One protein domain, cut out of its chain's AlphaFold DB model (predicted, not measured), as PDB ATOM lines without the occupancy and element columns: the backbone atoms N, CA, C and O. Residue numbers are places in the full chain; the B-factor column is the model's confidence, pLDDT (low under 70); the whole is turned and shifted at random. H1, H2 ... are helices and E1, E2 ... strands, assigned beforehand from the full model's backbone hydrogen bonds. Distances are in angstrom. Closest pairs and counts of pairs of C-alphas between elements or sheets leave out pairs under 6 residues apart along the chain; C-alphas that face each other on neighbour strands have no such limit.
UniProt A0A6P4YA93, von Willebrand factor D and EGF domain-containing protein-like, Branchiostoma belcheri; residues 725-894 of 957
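AT A GLANCE: This is residues 725 to 894 of the 957 residues of the protein "von Willebrand factor D and EGF domain-containing protein-like" of Branchiostoma belcheri (UniProt A0A6P4YA93). Two strongly twisted sheets of four strands, E1 E3 E6 E5 and E2 E8 E7 E4, are partly face to face in a loose sandwich, and beyond one end of it three small hairpins, E9 with E10, E11 with E12 and E13 with E14, follow one after another and make the domain long. A loop with the short helix H1 leaves the sandwich after E4, and its residues 770 to 776 stick out free. The printed part has 170 residues, with one named helix and fourteen named strands in the order E1 E2 E3 E4 H1 E5 to E14; under half of the residues are in named elements, and the class is mostly strand. The first sheet, in the order E1 E3 E6 E5, is antiparallel, and the second, in the order E2 E8 E7 E4, is mixed. The whole is only just compact, close to loose, with a radius of gyration of the C-alphas of 18.3 A, and elongated, with spans of 57 by 34 by 26 A.

IN THESE COORDINATES: In the first sheet, E1 is residues 727 to 731, 12.1 A long, and begins at C-alpha 727 at (295.444, 372.934, 255.733). E3 is residues 746 to 752, 19.2 A; E6 is residues 793 to 798, 16.1 A; E5 is residues 784 to 790, 18.4 A. In the second sheet, E2 is residues 736 to 738, E8 is residues 837 to 842, 16.6 A, and E4 is residues 761 to 766, 16.6 A. E7, residues 817 to 825, is the longest strand by residues and runs 26.7 A from C-alpha 817 at (304.324, 351.287, 269.457). H1 is residues 770 to 773. After E8 along the chain come four short strands: E9, residues 847 to 849, E10, residues 855 to 857, E11, residues 861 to 864, and E12, residues 867 to 870. E13 is residues 878 to 884, 14.8 A, and E14 is residues 888 to 894, 11.2 A, ending at C-alpha 894 at (318.132, 330.119, 278.582).

HOW THE PARTS SIT: In the first sheet, E1 and E3 are antiparallel, with N 729 and O 750 2.8 A apart, within hydrogen-bond range. E3 and E6 are antiparallel, with N 747 and O 796 at 2.8 A. E5 and E6 are a hairpin, with N 787 and O 795 at 2.9 A. In the second sheet, E2 and E8 are parallel at 27 degrees, with N 737 and O 840 at 2.8 A. E7 and E8 are a hairpin, with N 820 and O 839 at 2.9 A, and E4 is antiparallel to E7, with N 763 and O 823 at 2.8 A. Between the sheets, E4 and E5 have 8 pairs of C-alphas within 8 A, the closest those of Gln 761 and Ala 786 at 5.0 A. The closest C-alphas of E1 and E8 are those of Val 731 and Leu 837, 6.9 A apart, and E3 and E7 are near each other. H1 is not on either sheet; it is too short for an O i to N i+4 pair, and its one O i to N i+3 pair is not within range. Farther out, E9 and E10 are a hairpin, with N 848 and O 856 at 2.8 A; the closest C-alphas of E2 and E9 are those of Thr 736 and Cys 849, 7.2 A apart. E10 and E11 meet only through their link. E11 and E12 are a hairpin, with N 864 and O 867 at 2.9 A. E13 and E14 are a hairpin, with N 882 and O 893 at 2.8 A. E11 and E14 have 12 pairs of C-alphas within 8 A, the closest those of Cys 862 and Arg 889 at 4.3 A. E13 and E14 are apart from E8.

THE WHOLE: The C-alphas farthest apart are those of Gly 753 and Phe 894, 57.2 A. The printed part has no cut. The links E6 to E7, residues 799 to 816, and E7 to E8, 11 residues, are long. The mean pLDDT of the printed part is 86.3; residues 768 to 779 and residue 801 are under 70.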
ATOM      1  N   PRO A 725     294.664 379.221 259.321       92.44
ATOM      2  CA  PRO A 725     295.685 378.205 259.569       92.44
ATOM      3  C   PRO A 725     295.997 377.366 258.316       92.44
ATOM      4  O   PRO A 725     295.103 377.188 257.483       92.44
ATOM      5  N   PRO A 726     297.207 376.781 258.202       94.88
ATOM      6  CA  PRO A 726     297.529 375.841 257.128       94.88
ATOM      7  C   PRO A 726     296.568 374.646 257.097       94.88
ATOM      8  O   PRO A 726     296.106 374.181 258.142       94.88
ATOM      9  N   ALA A 727     296.306 374.101 255.911       94.12
ATOM     10  CA  ALA A 727     295.444 372.934 255.733       94.12
ATOM     11  C   ALA A 727     296.293 371.690 255.454       94.12
ATOM     12  O   ALA A 727     296.987 371.624 254.443       94.12
ATOM     13  N   LEU A 728     296.249 370.686 256.337       94.00
ATOM     14  CA  LEU A 728     296.995 369.443 256.124       94.00
ATOM     15  C   LEU A 728     296.167 368.447 255.316       94.00
ATOM     16  O   LEU A 728     295.000 368.205 255.623       94.00
ATOM     17  N   VAL A 729     296.796 367.816 254.329       91.06
ATOM     18  CA  VAL A 729     296.155 366.833 253.449       91.06
ATOM     19  C   VAL A 729     296.567 365.417 253.838       91.06
ATOM     20  O   VAL A 729     295.715 364.566 254.099       91.06
ATOM     21  N   VAL A 730     297.872 365.135 253.898       90.19
ATOM     22  CA  VAL A 730     298.373 363.777 254.153       90.19
ATOM     23  C   VAL A 730     299.772 363.776 254.768       90.19
ATOM     24  O   VAL A 730     300.561 364.697 254.579       90.19
ATOM     25  N   VAL A 731     300.090 362.714 255.514       88.44
ATOM     26  CA  VAL A 731     301.464 362.440 255.954       88.44
ATOM     27  C   VAL A 731     302.188 361.730 254.826       88.44
ATOM     28  O   VAL A 731     301.757 360.664 254.367       88.44
ATOM     29  N   ARG A 732     303.300 362.308 254.396       80.62
ATOM     30  CA  ARG A 732     304.130 361.749 253.342       80.62
ATOM     31  C   ARG A 732     304.648 360.371 253.760       80.62
ATOM     32  O   ARG A 732     305.032 360.166 254.912       80.62
ATOM     33  N   TYR A 733     304.606 359.419 252.827       73.56
ATOM     34  CA  TYR A 733     304.935 357.997 253.044       73.56
ATOM     35  C   TYR A 733     303.969 357.217 253.948       73.56
ATOM     36  O   TYR A 733     304.234 356.070 254.311       73.56
ATOM     37  N   GLY A 734     302.811 357.798 254.265       79.19
ATOM     38  CA  GLY A 734     301.727 357.119 254.961       79.19
ATOM     39  C   GLY A 734     301.759 357.267 256.482       79.19
ATOM     40  O   GLY A 734     302.641 357.876 257.086       79.19
ATOM     41  N   ARG A 735     300.730 356.699 257.118       86.31
ATOM     42  CA  ARG A 735     300.410 356.909 258.540       86.31
ATOM     43  C   ARG A 735     301.187 356.006 259.497       86.31
ATOM     44  O   ARG A 735     300.958 356.075 260.698       86.31
ATOM     45  N   THR A 736     302.088 355.168 258.994       89.06
ATOM     46  CA  THR A 736     302.891 354.240 259.800       89.06
ATOM     47  C   THR A 736     304.369 354.393 259.505       89.06
ATOM     48  O   THR A 736     304.728 354.499 258.336       89.06
ATOM     49  N   CYS A 737     305.214 354.324 260.529       88.62
ATOM     50  CA  CYS A 737     306.665 354.387 260.394       88.62
ATOM     51  C   CYS A 737     307.344 353.276 261.200       88.62
ATOM     52  O   CYS A 737     307.076 353.137 262.396       88.62
ATOM     53  N   ASP A 738     308.197 352.486 260.552       88.88
ATOM     54  CA  ASP A 738     308.960 351.405 261.182       88.88
ATOM     55  C   ASP A 738     310.402 351.830 261.472       88.88
ATOM     56  O   ASP A 738     311.244 351.852 260.572       88.88
ATOM     57  N   VAL A 739     310.713 352.037 262.754       87.75
ATOM     58  CA  VAL A 739     312.028 352.509 263.237       87.75
ATOM     59  C   VAL A 739     313.200 351.586 262.908       87.75
ATOM     60  O   VAL A 739     314.357 351.958 263.094       87.75
ATOM     61  N   ARG A 740     312.935 350.349 262.477       85.62
ATOM     62  CA  ARG A 740     313.975 349.396 262.065       85.62
ATOM     63  C   ARG A 740     314.297 349.482 260.582       85.62
ATOM     64  O   ARG A 740     315.345 348.990 260.171       85.62
ATOM     65  N   SER A 741     313.405 350.080 259.799       81.88
ATOM     66  CA  SER A 741     313.546 350.213 258.352       81.88
ATOM     67  C   SER A 741     313.885 351.632 257.904       81.88
ATOM     68  O   SER A 741     314.525 351.785 256.868       81.88
ATOM     69  N   GLU A 742     313.476 352.649 258.666       76.81
ATOM     70  CA  GLU A 742     313.531 354.056 258.260       76.81
ATOM     71  C   GLU A 742     313.680 355.005 259.468       76.81
ATOM     72  O   GLU A 742     313.416 354.623 260.613       76.81
ATOM     73  N   ASP A 743     314.093 356.247 259.203       80.06
ATOM     74  CA  ASP A 743     314.243 357.308 260.209       80.06
ATOM     75  C   ASP A 743     312.865 357.936 260.536       80.06
ATOM     76  O   ASP A 743     312.304 358.710 259.760       80.06
ATOM     77  N   CYS A 744     312.276 357.559 261.679       85.56
ATOM     78  CA  CYS A 744     310.919 357.974 262.086       85.56
ATOM     79  C   CYS A 744     310.842 359.268 262.905       85.56
ATOM     80  O   CYS A 744     309.764 359.651 263.363       85.56
ATOM     81  N   ASP A 745     311.976 359.920 263.131       85.62
ATOM     82  CA  ASP A 745     312.068 361.258 263.708       85.62
ATOM     83  C   ASP A 745     311.770 362.357 262.678       85.62
ATOM     84  O   ASP A 745     311.512 363.493 263.071       85.62
ATOM     85  N   VAL A 746     311.719 362.023 261.386       87.25
ATOM     86  CA  VAL A 746     311.365 362.942 260.298       87.25
ATOM     87  C   VAL A 746     309.968 362.620 259.754       87.25
ATOM     88  O   VAL A 746     309.713 361.549 259.200       87.25
ATOM     89  N   ILE A 747     309.035 363.564 259.897       88.88
ATOM     90  CA  ILE A 747     307.643 363.437 259.448       88.88
ATOM     91  C   ILE A 747     307.377 364.467 258.346       88.88
ATOM     92  O   ILE A 747     307.202 365.648 258.630       88.88
ATOM     93  N   GLY A 748     307.306 364.019 257.091       89.75
ATOM     94  CA  GLY A 748     306.880 364.863 255.971       89.75
ATOM     95  C   GLY A 748     305.367 365.090 255.989       89.75
ATOM     96  O   GLY A 748     304.590 364.136 256.103       89.75
ATOM     97  N   VAL A 749     304.940 366.341 255.870       93.06
ATOM     98  CA  VAL A 749     303.536 366.755 255.891       93.06
ATOM     99  C   VAL A 749     303.214 367.472 254.587       93.06
ATOM    100  O   VAL A 749     303.826 368.489 254.272       93.06
ATOM    101  N   VAL A 750     302.233 366.946 253.851       92.75
ATOM    102  CA  VAL A 750     301.713 367.555 252.622       92.75
ATOM    103  C   VAL A 750     300.435 368.317 252.945       92.75
ATOM    104  O   VAL A 750     299.555 367.802 253.644       92.75
ATOM    105  N   GLY A 751     300.322 369.534 252.430       92.75
ATOM    106  CA  GLY A 751     299.226 370.446 252.728       92.75
ATOM    107  C   GLY A 751     299.224 371.684 251.843       92.75
ATOM    108  O   GLY A 751     299.868 371.710 250.802       92.75
ATOM    109  N   ASP A 752     298.491 372.699 252.280       91.75
ATOM    110  CA  ASP A 752     298.328 373.980 251.603       91.75
ATOM    111  C   ASP A 752     298.471 375.137 252.608       91.75
ATOM    112  O   ASP A 752     298.131 375.007 253.790       91.75
ATOM    113  N   GLY A 753     298.954 376.287 252.127       91.12
ATOM    114  CA  GLY A 753     299.084 377.508 252.930       91.12
ATOM    115  C   GLY A 753     300.308 377.539 253.848       91.12
ATOM    116  O   GLY A 753     300.275 378.208 254.879       91.12
ATOM    117  N   PHE A 754     301.381 376.820 253.514       94.56
ATOM    118  CA  PHE A 754     302.645 376.913 254.246       94.56
ATOM    119  C   PHE A 754     303.421 378.172 253.866       94.56
ATOM    120  O   PHE A 754     303.448 378.571 252.704       94.56
ATOM    121  N   LEU A 755     304.085 378.775 254.851       92.25
ATOM    122  CA  LEU A 755     304.897 379.973 254.670       92.25
ATOM    123  C   LEU A 755     306.357 379.693 255.035       92.25
ATOM    124  O   LEU A 755     306.629 379.303 256.173       92.25
ATOM    125  N   ASP A 756     307.287 379.981 254.120       91.44
ATOM    126  CA  ASP A 756     308.716 380.000 254.442       91.44
ATOM    127  C   ASP A 756     309.010 381.166 255.395       91.44
ATOM    128  O   ASP A 756     309.027 382.342 255.026       91.44
ATOM    129  N   SER A 757     309.148 380.849 256.680       89.19
ATOM    130  CA  SER A 757     309.458 381.831 257.706       89.19
ATOM    131  C   SER A 757     310.156 381.177 258.884       89.19
ATOM    132  O   SER A 757     309.959 380.004 259.195       89.19
ATOM    133  N   ARG A 758     310.900 381.983 259.644       88.75
ATOM    134  CA  ARG A 758     311.529 381.536 260.898       88.75
ATOM    135  C   ARG A 758     310.521 381.181 261.997       88.75
ATOM    136  O   ARG A 758     310.923 380.681 263.042       88.75
ATOM    137  N   SER A 759     309.247 381.515 261.802       90.19
ATOM    138  CA  SER A 759     308.157 381.242 262.738       90.19
ATOM    139  C   SER A 759     307.364 379.987 262.375       90.19
ATOM    140  O   SER A 759     306.532 379.565 263.177       90.19
ATOM    141  N   LEU A 760     307.636 379.372 261.218       94.12
ATOM    142  CA  LEU A 760     307.048 378.097 260.836       94.12
ATOM    143  C   LEU A 760     307.422 377.027 261.867       94.12
ATOM    144  O   LEU A 760     308.595 376.831 262.186       94.12
ATOM    145  N   GLN A 761     306.418 376.335 262.401       94.00
ATOM    146  CA  GLN A 761     306.602 375.427 263.526       94.00
ATOM    147  C   GLN A 761     305.697 374.200 263.409       94.00
ATOM    148  O   GLN A 761     304.485 374.312 263.213       94.00
ATOM    149  N   CYS A 762     306.287 373.021 263.614       95.50
ATOM    150  CA  CYS A 762     305.547 371.779 263.791       95.50
ATOM    151  C   CYS A 762     305.228 371.570 265.273       95.50
ATOM    152  O   CYS A 762     306.092 371.716 266.144       95.50
ATOM    153  N   HIS A 763     303.988 371.177 265.547       92.81
ATOM    154  CA  HIS A 763     303.474 370.865 266.875       92.81
ATOM    155  C   HIS A 763     303.182 369.373 266.936       92.81
ATOM    156  O   HIS A 763     302.189 368.899 266.381       92.81
ATOM    157  N   VAL A 764     304.075 368.622 267.584       91.88
ATOM    158  CA  VAL A 764     303.979 367.162 267.680       91.88
ATOM    159  C   VAL A 764     303.618 366.762 269.105       91.88
ATOM    160  O   VAL A 764     304.239 367.208 270.069       91.88
ATOM    161  N   MET A 765     302.600 365.917 269.261       88.56
ATOM    162  CA  MET A 765     302.097 365.487 270.571       88.56
ATOM    163  C   MET A 765     301.865 363.979 270.605       88.56
ATOM    164  O   MET A 765     301.432 363.391 269.616       88.56
ATOM    165  N   HIS A 766     302.101 363.340 271.753       85.56
ATOM    166  CA  HIS A 766     301.667 361.955 271.951       85.56
ATOM    167  C   HIS A 766     300.138 361.857 272.039       85.56
ATOM    168  O   HIS A 766     299.496 362.652 272.725       85.56
ATOM    169  N   VAL A 767     299.559 360.826 271.420       79.62
ATOM    170  CA  VAL A 767     298.142 360.487 271.599       79.62
ATOM    171  C   VAL A 767     297.932 359.903 273.000       79.62
ATOM    172  O   VAL A 767     298.608 358.953 273.396       79.62
ATOM    173  N   GLU A 768     296.979 360.456 273.754       65.44
ATOM    174  CA  GLU A 768     296.647 359.989 275.106       65.44
ATOM    175  C   GLU A 768     296.234 358.507 275.128       65.44
ATOM    176  O   GLU A 768     295.311 358.089 274.422       65.44
ATOM    177  N   ARG A 769     296.851 357.710 276.013       59.91
ATOM    178  CA  ARG A 769     296.371 356.356 276.323       59.91
ATOM    179  C   ARG A 769     295.117 356.445 277.200       59.91
ATOM    180  O   ARG A 769     295.004 357.306 278.070       59.91
ATOM    181  N   THR A 770     294.178 355.513 277.042       52.75
ATOM    182  CA  THR A 770     292.922 355.439 277.823       52.75
ATOM    183  C   THR A 770     293.145 355.423 279.344       52.75
ATOM    184  O   THR A 770     292.292 355.891 280.096       52.75
ATOM    185  N   SER A 771     294.302 354.940 279.806       51.16
ATOM    186  CA  SER A 771     294.734 354.962 281.210       51.16
ATOM    187  C   SER A 771     295.117 356.351 281.738       51.16
ATOM    188  O   SER A 771     294.981 356.597 282.935       51.16
ATOM    189  N   ASP A 772     295.580 357.260 280.875       52.12
ATOM    190  CA  ASP A 772     296.036 358.606 281.250       52.12
ATOM    191  C   ASP A 772     294.871 359.598 281.362       52.12
ATOM    192  O   ASP A 772     294.862 360.433 282.272       52.12
ATOM    193  N   LYS A 773     293.808 359.406 280.562       49.62
ATOM    194  CA  LYS A 773     292.514 360.098 280.737       49.62
ATOM    195  C   LYS A 773     291.895 359.851 282.112       49.62
ATOM    196  O   LYS A 773     291.305 360.756 282.691       49.62
ATOM    197  N   ALA A 774     292.084 358.655 282.674       52.28
ATOM    198  CA  ALA A 774     291.620 358.327 284.023       52.28
ATOM    199  C   ALA A 774     292.422 359.034 285.138       52.28
ATOM    200  O   ALA A 774     291.967 359.074 286.280       52.28
ATOM    201  N   ARG A 775     293.605 359.594 284.827       57.88
ATOM    202  CA  ARG A 775     294.493 360.312 285.765       57.88
ATOM    203  C   ARG A 775     294.596 361.822 285.510       57.88
ATOM    204  O   ARG A 775     295.301 362.491 286.258       57.88
ATOM    205  N   GLY A 776     293.923 362.359 284.489       54.47
ATOM    206  CA  GLY A 776     293.929 363.794 284.174       54.47
ATOM    207  C   GLY A 776     295.286 364.347 283.716       54.47
ATOM    208  O   GLY A 776     295.557 365.528 283.920       54.47
ATOM    209  N   ARG A 777     296.164 363.511 283.144       57.66
ATOM    210  CA  ARG A 777     297.466 363.947 282.606       57.66
ATOM    211  C   ARG A 777     297.294 364.495 281.189       57.66
ATOM    212  O   ARG A 777     296.748 363.790 280.352       57.66
ATOM    213  N   GLN A 778     297.787 365.709 280.932       55.59
ATOM    214  CA  GLN A 778     297.812 366.291 279.585       55.59
ATOM    215  C   GLN A 778     298.781 365.536 278.653       55.59
ATOM    216  O   GLN A 778     299.783 364.989 279.135       55.59
ATOM    217  N   PRO A 779     298.522 365.526 277.331       62.66
ATOM    218  CA  PRO A 779     299.402 364.884 276.369       62.66
ATOM    219  C   PRO A 779     300.759 365.592 276.340       62.66
ATOM    220  O   PRO A 779     300.848 366.820 276.366       62.66
ATOM    221  N   SER A 780     301.832 364.804 276.325       74.44
ATOM    222  CA  SER A 780     303.200 365.325 276.339       74.44
ATOM    223  C   SER A 780     303.567 365.853 274.952       74.44
ATOM    224  O   SER A 780     303.547 365.091 273.982       74.44
ATOM    225  N   ALA A 781     303.874 367.149 274.862       82.62
ATOM    226  CA  ALA A 781     304.390 367.765 273.646       82.62
ATOM    227  C   ALA A 781     305.836 367.314 273.400       82.62
ATOM    228  O   ALA A 781     306.646 367.266 274.330       82.62
ATOM    229  N   LEU A 782     306.144 366.990 272.149       86.12
ATOM    230  CA  LEU A 782     307.482 366.652 271.695       86.12
ATOM    231  C   LEU A 782     308.094 367.882 271.017       86.12
ATOM    232  O   LEU A 782     307.450 368.467 270.143       86.12
ATOM    233  N   PRO A 783     309.319 368.292 271.392       87.94
ATOM    234  CA  PRO A 783     310.015 369.350 270.678       87.94
ATOM    235  C   PRO A 783     310.189 368.941 269.217       87.94
ATOM    236  O   PRO A 783     310.736 367.877 268.937       87.94
ATOM    237  N   ALA A 784     309.738 369.772 268.288       91.62
ATOM    238  CA  ALA A 784     309.907 369.540 266.862       91.62
ATOM    239  C   ALA A 784     310.374 370.825 266.174       91.62
ATOM    240  O   ALA A 784     310.181 371.917 266.705       91.62
ATOM    241  N   THR A 785     311.007 370.704 265.017       92.56
ATOM    242  CA  THR A 785     311.272 371.822 264.101       92.56
ATOM    243  C   THR A 785     310.530 371.601 262.797       92.56
ATOM    244  O   THR A 785     310.163 370.467 262.495       92.56
ATOM    245  N   ALA A 786     310.293 372.680 262.059       94.25
ATOM    246  CA  ALA A 786     309.697 372.642 260.735       94.25
ATOM    247  C   ALA A 786     310.707 373.160 259.714       94.25
ATOM    248  O   ALA A 786     311.201 374.275 259.868       94.25
ATOM    249  N   ASP A 787     310.963 372.370 258.679       92.38
ATOM    250  CA  ASP A 787     311.745 372.781 257.522       92.38
ATOM    251  C   ASP A 787     310.793 372.936 256.330       92.38
ATOM    252  O   ASP A 787     310.103 371.993 255.934       92.38
ATOM    253  N   PHE A 788     310.720 374.147 255.777       93.38
ATOM    254  CA  PHE A 788     309.913 374.435 254.595       93.38
ATOM    255  C   PHE A 788     310.583 373.841 253.350       93.38
ATOM    256  O   PHE A 788     311.717 374.211 253.029       93.38
ATOM    257  N   LEU A 789     309.899 372.939 252.639       91.25
ATOM    258  CA  LEU A 789     310.421 372.316 251.416       91.25
ATOM    259  C   LEU A 789     309.810 372.936 250.160       91.25
ATOM    260  O   LEU A 789     310.544 373.285 249.236       91.25
ATOM    261  N   SER A 790     308.491 373.112 250.154       93.44
ATOM    262  CA  SER A 790     307.730 373.769 249.089       93.44
ATOM    263  C   SER A 790     306.443 374.364 249.656       93.44
ATOM    264  O   SER A 790     306.063 374.063 250.790       93.44
ATOM    265  N   PHE A 791     305.702 375.125 248.849       91.88
ATOM    266  CA  PHE A 791     304.380 375.630 249.245       91.88
ATOM    267  C   PHE A 791     303.386 374.526 249.656       91.88
ATOM    268  O   PHE A 791     302.405 374.821 250.343       91.88
ATOM    269  N   ARG A 792     303.639 373.265 249.258       92.62
ATOM    270  CA  ARG A 792     302.820 372.091 249.605       92.62
ATOM    271  C   ARG A 792     303.449 371.145 250.618       92.62
ATOM    272  O   ARG A 792     302.793 370.174 250.991       92.62
ATOM    273  N   GLU A 793     304.689 371.362 251.054       92.94
ATOM    274  CA  GLU A 793     305.375 370.401 251.921       92.94
ATOM    275  C   GLU A 793     306.234 371.045 253.007       92.94
ATOM    276  O   GLU A 793     307.094 371.891 252.750       92.94
ATOM    277  N   VAL A 794     306.039 370.538 254.225       94.56
ATOM    278  CA  VAL A 794     306.845 370.841 255.405       94.56
ATOM    279  C   VAL A 794     307.377 369.545 255.999       94.56
ATOM    280  O   VAL A 794     306.644 368.573 256.188       94.56
ATOM    281  N   GLU A 795     308.658 369.539 256.336       92.62
ATOM    282  CA  GLU A 795     309.314 368.435 257.022       92.62
ATOM    283  C   GLU A 795     309.405 368.731 258.523       92.62
ATOM    284  O   GLU A 795     310.059 369.679 258.955       92.62
ATOM    285  N   CYS A 796     308.736 367.915 259.334       93.19
ATOM    286  CA  CYS A 796     308.743 368.038 260.785       93.19
ATOM    287  C   CYS A 796     309.795 367.111 261.401       93.19
ATOM    288  O   CYS A 796     309.605 365.894 261.423       93.19
ATOM    289  N   THR A 797     310.869 367.671 261.961       91.38
ATOM    290  CA  THR A 797     311.914 366.894 262.651       91.38
ATOM    291  C   THR A 797     311.669 366.885 264.158       91.38
ATOM    292  O   THR A 797     311.703 367.931 264.810       91.38
ATOM    293  N   VAL A 798     311.439 365.710 264.738       90.25
ATOM    294  CA  VAL A 798     311.122 365.508 266.157       90.25
ATOM    295  C   VAL A 798     312.400 365.309 266.969       90.25
ATOM    296  O   VAL A 798     313.125 364.332 266.812       90.25
ATOM    297  N   ARG A 799     312.672 366.219 267.906       82.12
ATOM    298  CA  ARG A 799     313.809 366.145 268.831       82.12
ATOM    299  C   ARG A 799     313.394 365.431 270.114       82.12
ATOM    300  O   ARG A 799     312.928 366.046 271.072       82.12
ATOM    301  N   GLY A 800     313.582 364.117 270.126       72.06
ATOM    302  CA  GLY A 800     313.328 363.256 271.279       72.06
ATOM    303  C   GLY A 800     312.927 361.845 270.864       72.06
ATOM    304  O   GLY A 800     312.463 361.613 269.752       72.06
ATOM    305  N   SER A 801     313.100 360.879 271.764       68.62
ATOM    306  CA  SER A 801     312.758 359.484 271.486       68.62
ATOM    307  C   SER A 801     311.242 359.275 271.530       68.62
ATOM    308  O   SER A 801     310.652 359.196 272.607       68.62
ATOM    309  N   VAL A 802     310.610 359.159 270.357       76.75
ATOM    310  CA  VAL A 802     309.183 358.798 270.245       76.75
ATOM    311  C   VAL A 802     308.934 357.357 270.709       76.75
ATOM    312  O   VAL A 802     307.890 357.063 271.302       76.75
ATOM    313  N   LEU A 803     309.913 356.478 270.460       80.31
ATOM    314  CA  LEU A 803     310.000 355.113 270.973       80.31
ATOM    315  C   LEU A 803     311.274 354.913 271.789       80.31
ATOM    316  O   LEU A 803     312.313 355.504 271.509       80.31
ATOM    317  N   THR A 804     311.209 354.004 272.754       81.12
ATOM    318  CA  THR A 804     312.367 353.466 273.468       81.12
ATOM    319  C   THR A 804     312.609 352.050 272.956       81.12
ATOM    320  O   THR A 804     311.943 351.114 273.398       81.12
ATOM    321  N   ILE A 805     313.525 351.910 271.993       79.44
ATOM    322  CA  ILE A 805     313.803 350.638 271.296       79.44
ATOM    323  C   ILE A 805     315.101 349.953 271.718       79.44
ATOM    324  O   ILE A 805     315.224 348.740 271.552       79.44
ATOM    325  N   ASP A 806     316.028 350.710 272.302       76.31
ATOM    326  CA  ASP A 806     317.309 350.212 272.788       76.31
ATOM    327  C   ASP A 806     317.394 350.405 274.301       76.31
ATOM    328  O   ASP A 806     316.995 351.435 274.852       76.31
ATOM    329  N   GLY A 807     317.889 349.384 274.994       77.25
ATOM    330  CA  GLY A 807     318.005 349.397 276.444       77.25
ATOM    331  C   GLY A 807     318.125 347.999 277.034       77.25
ATOM    332  O   GLY A 807     317.940 346.987 276.357       77.25
ATOM    333  N   ASN A 808     318.453 347.948 278.322       82.38
ATOM    334  CA  ASN A 808     318.460 346.708 279.082       82.38
ATOM    335  C   ASN A 808     317.059 346.478 279.682       82.38
ATOM    336  O   ASN A 808     316.644 347.278 280.526       82.38
ATOM    337  N   PRO A 809     316.329 345.407 279.313       83.38
ATOM    338  CA  PRO A 809     315.033 345.099 279.916       83.38
ATOM    339  C   PRO A 809     315.137 344.811 281.421       83.38
ATOM    340  O   PRO A 809     314.141 344.902 282.138       83.38
ATOM    341  N   ASP A 810     316.315 344.488 281.953       84.88
ATOM    342  CA  ASP A 810     316.483 344.341 283.401       84.88
ATOM    343  C   ASP A 810     316.408 345.697 284.139       84.88
ATOM    344  O   ASP A 810     315.983 345.730 285.294       84.88
ATOM    345  N   GLU A 811     316.698 346.811 283.459       84.38
ATOM    346  CA  GLU A 811     316.765 348.164 284.038       84.38
ATOM    347  C   GLU A 811     315.601 349.067 283.610       84.38
ATOM    348  O   GLU A 811     315.050 349.797 284.432       84.38
ATOM    349  N   ASN A 812     315.198 348.994 282.340       84.50
ATOM    350  CA  ASN A 812     314.257 349.922 281.713       84.50
ATOM    351  C   ASN A 812     313.074 349.189 281.057       84.50
ATOM    352  O   ASN A 812     313.060 347.964 280.921       84.50
ATOM    353  N   THR A 813     312.072 349.959 280.630       85.44
ATOM    354  CA  THR A 813     310.927 349.483 279.837       85.44
ATOM    355  C   THR A 813     310.935 350.159 278.478       85.44
ATOM    356  O   THR A 813     311.026 351.384 278.410       85.44
ATOM    357  N   GLY A 814     310.829 349.363 277.419       84.69
ATOM    358  CA  GLY A 814     310.713 349.855 276.054       84.69
ATOM    359  C   GLY A 814     309.287 350.283 275.709       84.69
ATOM    360  O   GLY A 814     308.335 350.037 276.458       84.69
ATOM    361  N   THR A 815     309.133 350.906 274.546       86.75
ATOM    362  CA  THR A 815     307.829 351.198 273.942       86.75
ATOM    363  C   THR A 815     307.824 350.677 272.504       86.75
ATOM    364  O   THR A 815     308.515 351.239 271.659       86.75
ATOM    365  N   PRO A 816     307.056 349.614 272.195       87.44
ATOM    366  CA  PRO A 816     307.103 348.980 270.875       87.44
ATOM    367  C   PRO A 816     306.218 349.688 269.836       87.44
ATOM    368  O   PRO A 816     306.420 349.508 268.638       87.44
ATOM    369  N   VAL A 817     305.232 350.479 270.289       90.00
ATOM    370  CA  VAL A 817     304.324 351.287 269.457       90.00
ATOM    371  C   VAL A 817     304.009 352.612 270.157       90.00
ATOM    372  O   VAL A 817     303.716 352.640 271.362       90.00
ATOM    373  N   SER A 818     304.004 353.701 269.393       88.62
ATOM    374  CA  SER A 818     303.614 355.041 269.831       88.62
ATOM    375  C   SER A 818     302.820 355.745 268.736       88.62
ATOM    376  O   SER A 818     303.191 355.719 267.566       88.62
ATOM    377  N   ASN A 819     301.719 356.381 269.128       89.19
ATOM    378  CA  ASN A 819     300.904 357.200 268.239       89.19
ATOM    379  C   ASN A 819     301.186 358.669 268.544       89.19
ATOM    380  O   ASN A 819     301.095 359.084 269.704       89.19
ATOM    381  N   VAL A 820     301.487 359.444 267.509       90.56
ATOM    382  CA  VAL A 820     301.721 360.887 267.593       90.56
ATOM    383  C   VAL A 820     300.784 361.633 266.654       90.56
ATOM    384  O   VAL A 820     300.412 361.123 265.597       90.56
ATOM    385  N   THR A 821     300.390 362.838 267.044       91.81
ATOM    386  CA  THR A 821     299.687 363.792 266.185       91.81
ATOM    387  C   THR A 821     300.628 364.910 265.777       91.81
ATOM    388  O   THR A 821     301.382 365.394 266.620       91.81
ATOM    389  N   VAL A 822     300.549 365.337 264.521       93.19
ATOM    390  CA  VAL A 822     301.286 366.472 263.962       93.19
ATOM    391  C   VAL A 822     300.307 367.551 263.502       93.19
ATOM    392  O   VAL A 822     299.321 367.245 262.833       93.19
ATOM    393  N   ALA A 823     300.585 368.795 263.877       94.62
ATOM    394  CA  ALA A 823     299.958 370.003 263.346       94.62
ATOM    395  C   ALA A 823     301.042 371.013 262.951       94.62
ATOM    396  O   ALA A 823     302.168 370.936 263.449       94.62
ATOM    397  N   VAL A 824     300.709 371.976 262.097       95.94
ATOM    398  CA  VAL A 824     301.638 373.007 261.615       95.94
ATOM    399  C   VAL A 824     301.031 374.389 261.846       95.94
ATOM    400  O   VAL A 824     299.826 374.570 261.671       95.94
ATOM    401  N   SER A 825     301.847 375.368 262.243       94.88
ATOM    402  CA  SER A 825     301.467 376.786 262.210       94.88
ATOM    403  C   SER A 825     302.571 377.653 261.615       94.88
ATOM    404  O   SER A 825     303.757 377.401 261.825       94.88
ATOM    405  N   ASN A 826     302.172 378.692 260.878       93.19
ATOM    406  CA  ASN A 826     303.097 379.619 260.217       93.19
ATOM    407  C   ASN A 826     303.671 380.682 261.172       93.19
ATOM    408  O   ASN A 826     304.716 381.259 260.896       93.19
ATOM    409  N   ASP A 827     302.990 380.969 262.285       89.19
ATOM    410  CA  ASP A 827     303.361 382.013 263.253       89.19
ATOM    411  C   ASP A 827     303.900 381.449 264.583       89.19
ATOM    412  O   ASP A 827     304.140 382.193 265.539       89.19
ATOM    413  N   GLY A 828     304.055 380.126 264.664       87.44
ATOM    414  CA  GLY A 828     304.549 379.414 265.836       87.44
ATOM    415  C   GLY A 828     303.548 379.295 266.984       87.44
ATOM    416  O   GLY A 828     303.878 378.717 268.023       87.44
ATOM    417  N   ARG A 829     302.325 379.824 266.845       86.00
ATOM    418  CA  ARG A 829     301.335 379.821 267.930       86.00
ATOM    419  C   ARG A 829     300.445 378.580 267.873       86.00
ATOM    420  O   ARG A 829     300.230 377.992 266.819       86.00
ATOM    421  N   LEU A 830     299.932 378.181 269.041       82.25
ATOM    422  CA  LEU A 830     299.055 377.010 269.205       82.25
ATOM    423  C   LEU A 830     297.583 377.289 268.856       82.25
ATOM    424  O   LEU A 830     296.806 376.359 268.684       82.25
ATOM    425  N   ASN A 831     297.172 378.558 268.800       81.00
ATOM    426  CA  ASN A 831     295.798 378.967 268.483       81.00
ATOM    427  C   ASN A 831     295.547 379.161 266.977       81.00
ATOM    428  O   ASN A 831     294.427 379.480 266.589       81.00
ATOM    429  N   SER A 832     296.582 378.980 266.164       84.38
ATOM    430  CA  SER A 832     296.638 379.148 264.705       84.38
ATOM    431  C   SER A 832     297.168 377.877 264.023       84.38
ATOM    432  O   SER A 832     297.709 377.929 262.920       84.38
ATOM    433  N   VAL A 833     297.066 376.730 264.702       89.12
ATOM    434  CA  VAL A 833     297.499 375.434 264.167       89.12
ATOM    435  C   VAL A 833     296.481 374.869 263.195       89.12
ATOM    436  O   VAL A 833     295.275 375.070 263.340       89.12
ATOM    437  N   SER A 834     296.998 374.130 262.224       93.00
ATOM    438  CA  SER A 834     296.222 373.292 261.325       93.00
ATOM    439  C   SER A 834     295.433 372.204 262.061       93.00
ATOM    440  O   SER A 834     295.684 371.893 263.231       93.00
ATOM    441  N   ASP A 835     294.562 371.517 261.322       90.94
ATOM    442  CA  ASP A 835     294.059 370.209 261.739       90.94
ATOM    443  C   ASP A 835     295.210 369.212 261.966       90.94
ATOM    444  O   ASP A 835     296.316 369.366 261.436       90.94
ATOM    445  N   VAL A 836     294.950 368.185 262.782       91.38
ATOM    446  CA  VAL A 836     295.961 367.201 263.186       91.38
ATOM    447  C   VAL A 836     295.967 365.978 262.271       91.38
ATOM    448  O   VAL A 836     294.934 365.353 262.026       91.38
ATOM    449  N   LEU A 837     297.157 365.552 261.854       92.38
ATOM    450  CA  LEU A 837     297.371 364.241 261.244       92.38
ATOM    451  C   LEU A 837     297.974 363.281 262.268       92.38
ATOM    452  O   LEU A 837     298.789 363.678 263.092       92.38
ATOM    453  N   GLN A 838     297.586 362.005 262.226       90.50
ATOM    454  CA  GLN A 838     298.099 360.989 263.151       90.50
ATOM    455  C   GLN A 838     299.042 360.014 262.445       90.50
ATOM    456  O   GLN A 838     298.678 359.445 261.408       90.50
ATOM    457  N   VAL A 839     300.190 359.771 263.080       90.94
ATOM    458  CA  VAL A 839     301.229 358.823 262.668       90.94
ATOM    459  C   VAL A 839     301.463 357.793 263.769       90.94
ATOM    460  O   VAL A 839     301.549 358.126 264.951       90.94
ATOM    461  N   THR A 840     301.583 356.535 263.373       91.44
ATOM    462  CA  THR A 840     301.914 355.408 264.240       91.44
ATOM    463  C   THR A 840     303.348 354.975 263.988       91.44
ATOM    464  O   THR A 840     303.682 354.495 262.910       91.44
ATOM    465  N   ILE A 841     304.202 355.131 264.990       90.69
ATOM    466  CA  ILE A 841     305.607 354.729 264.943       90.69
ATOM    467  C   ILE A 841     305.739 353.410 265.709       90.69
ATOM    468  O   ILE A 841     305.239 353.296 266.833       90.69
ATOM    469  N   TYR A 842     306.368 352.402 265.107       91.56
ATOM    470  CA  TYR A 842     306.447 351.048 265.661       91.56
ATOM    471  C   TYR A 842     307.792 350.367 265.386       91.56
ATOM    472  O   TYR A 842     308.532 350.780 264.500       91.56
ATOM    473  N   ASP A 843     308.091 349.311 266.146       91.88
ATOM    474  CA  ASP A 843     309.246 348.431 265.930       91.88
ATOM    475  C   ASP A 843     308.809 347.117 265.263       91.88
ATOM    476  O   ASP A 843     308.160 346.260 265.883       91.88
ATOM    477  N   SER A 844     309.172 346.937 263.990       91.75
ATOM    478  CA  SER A 844     308.741 345.775 263.208       91.75
ATOM    479  C   SER A 844     309.328 344.437 263.652       91.75
ATOM    480  O   SER A 844     308.868 343.393 263.176       91.75
ATOM    481  N   HIS A 845     310.289 344.397 264.584       91.88
ATOM    482  CA  HIS A 845     310.761 343.120 265.127       91.88
ATOM    483  C   HIS A 845     309.643 342.354 265.831       91.88
ATOM    484  O   HIS A 845     309.587 341.133 265.693       91.88
ATOM    485  N   CYS A 846     308.762 343.043 266.564       91.56
ATOM    486  CA  CYS A 846     307.670 342.398 267.294       91.56
ATOM    487  C   CYS A 846     306.272 342.924 266.968       91.56
ATOM    488  O   CYS A 846     305.300 342.311 267.405       91.56
ATOM    489  N   GLN A 847     306.147 343.982 266.167       93.81
ATOM    490  CA  GLN A 847     304.860 344.553 265.768       93.81
ATOM    491  C   GLN A 847     304.657 344.474 264.251       93.81
ATOM    492  O   GLN A 847     305.602 344.496 263.463       93.81
ATOM    493  N   GLU A 848     303.402 344.373 263.837       91.62
ATOM    494  CA  GLU A 848     302.952 344.459 262.451       91.62
ATOM    495  C   GLU A 848     301.759 345.412 262.394       91.62
ATOM    496  O   GLU A 848     300.765 345.201 263.092       91.62
ATOM    497  N   CYS A 849     301.866 346.477 261.599       89.81
ATOM    498  CA  CYS A 849     300.847 347.520 261.514       89.81
ATOM    499  C   CYS A 849     300.269 347.609 260.103       89.81
ATOM    500  O   CYS A 849     301.003 347.503 259.121       89.81
ATOM    501  N   ASP A 850     298.957 347.820 260.003       86.94
ATOM    502  CA  ASP A 850     298.307 348.109 258.725       86.94
ATOM    503  C   ASP A 850     298.470 349.585 258.316       86.94
ATOM    504  O   ASP A 850     298.848 350.436 259.121       86.94
ATOM    505  N   GLY A 851     298.136 349.917 257.064       77.75
ATOM    506  CA  GLY A 851     298.248 351.289 256.544       77.75
ATOM    507  C   GLY A 851     297.346 352.325 257.233       77.75
ATOM    508  O   GLY A 851     297.471 353.519 256.960       77.75
ATOM    509  N   THR A 852     296.445 351.901 258.127       81.12
ATOM    510  CA  THR A 852     295.593 352.800 258.921       81.12
ATOM    511  C   THR A 852     296.218 353.179 260.264       81.12
ATOM    512  O   THR A 852     295.706 354.076 260.936       81.12
ATOM    513  N   GLY A 853     297.337 352.550 260.640       81.81
ATOM    514  CA  GLY A 853     298.009 352.769 261.922       81.81
ATOM    515  C   GLY A 853     297.590 351.796 263.022       81.81
ATOM    516  O   GLY A 853     297.890 352.031 264.194       81.81
ATOM    517  N   VAL A 854     296.896 350.700 262.697       88.38
ATOM    518  CA  VAL A 854     296.520 349.680 263.686       88.38
ATOM    519  C   VAL A 854     297.592 348.594 263.741       88.38
ATOM    520  O   VAL A 854     297.808 347.875 262.769       88.38
ATOM    521  N   CYS A 855     298.237 348.455 264.901       90.62
ATOM    522  CA  CYS A 855     299.328 347.506 265.135       90.62
ATOM    523  C   CYS A 855     298.888 346.258 265.904       90.62
ATOM    524  O   CYS A 855     298.045 346.324 266.804       90.62
ATOM    525  N   ARG A 856     299.498 345.116 265.577       92.31
ATOM    526  CA  ARG A 856     299.332 343.824 266.252       92.31
ATOM    527  C   ARG A 856     300.698 343.204 266.540       92.31
ATOM    528  O   ARG A 856     301.615 343.323 265.735       92.31
ATOM    529  N   ALA A 857     300.814 342.493 267.659       90.62
ATOM    530  CA  ALA A 857     302.042 341.783 268.005       90.62
ATOM    531  C   ALA A 857     302.241 340.535 267.122       90.62
ATOM    532  O   ALA A 857     301.310 339.748 266.927       90.62
ATOM    533  N   LYS A 858     303.465 340.330 266.627       92.50
ATOM    534  CA  LYS A 858     303.860 339.174 265.811       92.50
ATOM    535  C   LYS A 858     303.945 337.901 266.649       92.50
ATOM    536  O   LYS A 858     304.442 337.897 267.773       92.50
ATOM    537  N   GLU A 859     303.518 336.778 266.076       89.56
ATOM    538  CA  GLU A 859     303.542 335.492 266.782       89.56
ATOM    539  C   GLU A 859     304.936 334.864 266.895       89.56
ATOM    540  O   GLU A 859     305.189 334.069 267.802       89.56
ATOM    541  N   ASN A 860     305.841 335.211 265.981       91.69
ATOM    542  CA  ASN A 860     307.203 334.687 265.875       91.69
ATOM    543  C   ASN A 860     308.262 335.642 266.457       91.69
ATOM    544  O   ASN A 860     309.420 335.605 266.043       91.69
ATOM    545  N   ALA A 861     307.880 336.476 267.423       93.12
ATOM    546  CA  ALA A 861     308.757 337.443 268.072       93.12
ATOM    547  C   ALA A 861     308.466 337.535 269.575       93.12
ATOM    548  O   ALA A 861     307.426 337.064 270.045       93.12
ATOM    549  N   CYS A 862     309.389 338.136 270.326       93.62
ATOM    550  CA  CYS A 862     309.183 338.427 271.741       93.62
ATOM    551  C   CYS A 862     309.074 339.933 271.979       93.62
ATOM    552  O   CYS A 862     309.863 340.712 271.447       93.62
ATOM    553  N   GLU A 863     308.141 340.316 272.843       92.75
ATOM    554  CA  GLU A 863     308.030 341.650 273.425       92.75
ATOM    555  C   GLU A 863     308.346 341.535 274.920       92.75
ATOM    556  O   GLU A 863     307.495 341.180 275.739       92.75
ATOM    557  N   ILE A 864     309.602 341.777 275.294       91.06
ATOM    558  CA  ILE A 864     310.083 341.565 276.664       91.06
ATOM    559  C   ILE A 864     310.226 342.926 277.340       91.06
ATOM    560  O   ILE A 864     311.100 343.711 276.982       91.06
ATOM    561  N   LYS A 865     309.344 343.218 278.309       87.94
ATOM    562  CA  LYS A 865     309.246 344.534 278.977       87.94
ATOM    563  C   LYS A 865     309.208 345.712 277.980       87.94
ATOM    564  O   LYS A 865     309.861 346.732 278.180       87.94
ATOM    565  N   GLY A 866     308.439 345.561 276.900       86.06
ATOM    566  CA  GLY A 866     308.236 346.599 275.885       86.06
ATOM    567  C   GLY A 866     309.372 346.763 274.867       86.06
ATOM    568  O   GLY A 866     309.250 347.602 273.981       86.06
ATOM    569  N   PHE A 867     310.449 345.973 274.951       91.62
ATOM    570  CA  PHE A 867     311.474 345.883 273.904       91.62
ATOM    571  C   PHE A 867     311.167 344.727 272.947       91.62
ATOM    572  O   PHE A 867     310.813 343.628 273.389       91.62
ATOM    573  N   CYS A 868     311.324 344.960 271.644       92.19
ATOM    574  CA  CYS A 868     311.100 343.941 270.624       92.19
ATOM    575  C   CYS A 868     312.378 343.145 270.320       92.19
ATOM    576  O   CYS A 868     313.422 343.722 270.025       92.19
ATOM    577  N   TYR A 869     312.267 341.814 270.300       91.38
ATOM    578  CA  TYR A 869     313.344 340.908 269.898       91.38
ATOM    579  C   TYR A 869     312.852 339.903 268.844       91.38
ATOM    580  O   TYR A 869     311.798 339.285 269.040       91.38
ATOM    581  N   PRO A 870     313.612 339.676 267.754       91.88
ATOM    582  CA  PRO A 870     313.304 338.607 266.809       91.88
ATOM    583  C   PRO A 870     313.496 337.235 267.465       91.88
ATOM    584  O   PRO A 870     314.227 337.100 268.452       91.88
ATOM    585  N   ALA A 871     312.893 336.192 266.888       91.56
ATOM    586  CA  ALA A 871     313.167 334.816 267.297       91.56
ATOM    587  C   ALA A 871     314.684 334.546 267.323       91.56
ATOM    588  O   ALA A 871     315.401 334.874 266.380       91.56
ATOM    589  N   ASN A 872     315.167 333.938 268.406       89.88
ATOM    590  CA  ASN A 872     316.584 333.696 268.694       89.88
ATOM    591  C   ASN A 872     317.446 334.931 269.011       89.88
ATOM    592  O   ASN A 872     318.639 334.762 269.276       89.88
ATOM    593  N   GLY A 873     316.868 336.137 269.070       89.06
ATOM    594  CA  GLY A 873     317.567 337.348 269.507       89.06
ATOM    595  C   GLY A 873     318.116 337.200 270.928       89.06
ATOM    596  O   GLY A 873     317.417 336.700 271.808       89.06
ATOM    597  N   SER A 874     319.373 337.582 271.145       89.62
ATOM    598  CA  SER A 874     320.052 337.468 272.444       89.62
ATOM    599  C   SER A 874     319.773 338.666 273.350       89.62
ATOM    600  O   SER A 874     319.549 339.777 272.876       89.62
ATOM    601  N   HIS A 875     319.833 338.445 274.663       90.06
ATOM    602  CA  HIS A 875     319.777 339.528 275.639       90.06
ATOM    603  C   HIS A 875     321.009 340.444 275.498       90.06
ATOM    604  O   HIS A 875     322.127 339.920 275.436       90.06
ATOM    605  N   PRO A 876     320.850 341.784 275.516       86.62
ATOM    606  CA  PRO A 876     321.958 342.725 275.303       86.62
ATOM    607  C   PRO A 876     323.137 342.553 276.275       86.62
ATOM    608  O   PRO A 876     324.289 342.664 275.874       86.62
ATOM    609  N   ALA A 877     322.852 342.245 277.545       85.94
ATOM    610  CA  ALA A 877     323.863 342.064 278.597       85.94
ATOM    611  C   ALA A 877     324.187 340.595 278.962       85.94
ATOM    612  O   ALA A 877     325.059 340.361 279.793       85.94
ATOM    613  N   ASP A 878     323.484 339.600 278.399       87.06
ATOM    614  CA  ASP A 878     323.644 338.187 278.794       87.06
ATOM    615  C   ASP A 878     323.367 337.244 277.614       87.06
ATOM    616  O   ASP A 878     322.240 336.819 277.364       87.06
ATOM    617  N   SER A 879     324.410 336.861 276.880       85.62
ATOM    618  CA  SER A 879     324.273 336.022 275.681       85.62
ATOM    619  C   SER A 879     323.714 334.614 275.949       85.62
ATOM    620  O   SER A 879     323.296 333.937 275.000       85.62
ATOM    621  N   ALA A 880     323.651 334.173 277.213       87.44
ATOM    622  CA  ALA A 880     323.007 332.924 277.605       87.44
ATOM    623  C   ALA A 880     321.473 333.021 277.590       87.44
ATOM    624  O   ALA A 880     320.802 331.992 277.613       87.44
ATOM    625  N   ARG A 881     320.899 334.225 277.512       90.75
ATOM    626  CA  ARG A 881     319.455 334.454 277.389       90.75
ATOM    627  C   ARG A 881     319.089 334.820 275.955       90.75
ATOM    628  O   ARG A 881     319.773 335.609 275.306       90.75
ATOM    629  N   TYR A 882     318.003 334.243 275.450       92.38
ATOM    630  CA  TYR A 882     317.502 334.499 274.101       92.38
ATOM    631  C   TYR A 882     315.968 334.480 274.020       92.38
ATOM    632  O   TYR A 882     315.291 333.896 274.869       92.38
ATOM    633  N   CYS A 883     315.417 335.131 272.998       93.19
ATOM    634  CA  CYS A 883     313.989 335.142 272.699       93.19
ATOM    635  C   CYS A 883     313.560 333.815 272.056       93.19
ATOM    636  O   CYS A 883     314.018 333.472 270.964       93.19
ATOM    637  N   ASN A 884     312.641 333.091 272.705       92.81
ATOM    638  CA  ASN A 884     311.974 331.925 272.126       92.81
ATOM    639  C   ASN A 884     310.445 332.117 272.144       92.81
ATOM    640  O   ASN A 884     309.793 331.781 273.138       92.81
ATOM    641  N   PRO A 885     309.848 332.594 271.039       92.00
ATOM    642  CA  PRO A 885     308.429 332.940 270.991       92.00
ATOM    643  C   PRO A 885     307.486 331.727 271.048       92.00
ATOM    644  O   PRO A 885     306.290 331.891 271.291       92.00
ATOM    645  N   SER A 886     308.008 330.509 270.846       90.06
ATOM    646  CA  SER A 886     307.241 329.261 271.005       90.06
ATOM    647  C   SER A 886     307.114 328.827 272.467       90.06
ATOM    648  O   SER A 886     306.236 328.037 272.796       90.06
ATOM    649  N   VAL A 887     307.995 329.326 273.342       90.12
ATOM    650  CA  VAL A 887     308.005 329.011 274.777       90.12
ATOM    651  C   VAL A 887     307.409 330.164 275.574       90.12
ATOM    652  O   VAL A 887     306.467 329.967 276.339       90.12
ATOM    653  N   ASN A 888     307.957 331.368 275.407       89.31
ATOM    654  CA  ASN A 888     307.516 332.555 276.119       89.31
ATOM    655  C   ASN A 888     307.773 333.806 275.271       89.31
ATOM    656  O   ASN A 888     308.917 334.137 274.968       89.31
ATOM    657  N   ARG A 889     306.700 334.517 274.914       89.44
ATOM    658  CA  ARG A 889     306.770 335.741 274.100       89.44
ATOM    659  C   ARG A 889     307.056 337.000 274.919       89.44
ATOM    660  O   ARG A 889     307.400 338.016 274.334       89.44
ATOM    661  N   SER A 890     306.945 336.946 276.246       90.00
ATOM    662  CA  SER A 890     307.163 338.099 277.131       90.00
ATOM    663  C   SER A 890     308.321 337.911 278.117       90.00
ATOM    664  O   SER A 890     308.484 338.712 279.036       90.00
ATOM    665  N   GLY A 891     309.124 336.855 277.962       89.50
ATOM    666  CA  GLY A 891     310.241 336.545 278.853       89.50
ATOM    667  C   GLY A 891     311.375 335.784 278.169       89.50
ATOM    668  O   GLY A 891     311.204 335.194 277.106       89.50
ATOM    669  N   TRP A 892     312.550 335.805 278.797       91.25
ATOM    670  CA  TRP A 892     313.771 335.203 278.263       91.25
ATOM    671  C   TRP A 892     313.809 333.679 278.414       91.25
ATOM    672  O   TRP A 892     313.360 333.125 279.417       91.25
ATOM    673  N   THR A 893     314.412 333.006 277.435       91.50
ATOM    674  CA  THR A 893     314.744 331.573 277.472       91.50
ATOM    675  C   THR A 893     316.255 331.397 277.621       91.50
ATOM    676  O   THR A 893     317.022 332.196 277.092       91.50
ATOM    677  N   PHE A 894     316.707 330.362 278.331       89.38
ATOM    678  CA  PHE A 894     318.132 330.119 278.582       89.38
ATOM    679  C   PHE A 894     318.734 329.139 277.571       89.38
ATOM    680  O   PHE A 894     318.133 328.113 277.246       89.38
TER     681      PHE A 894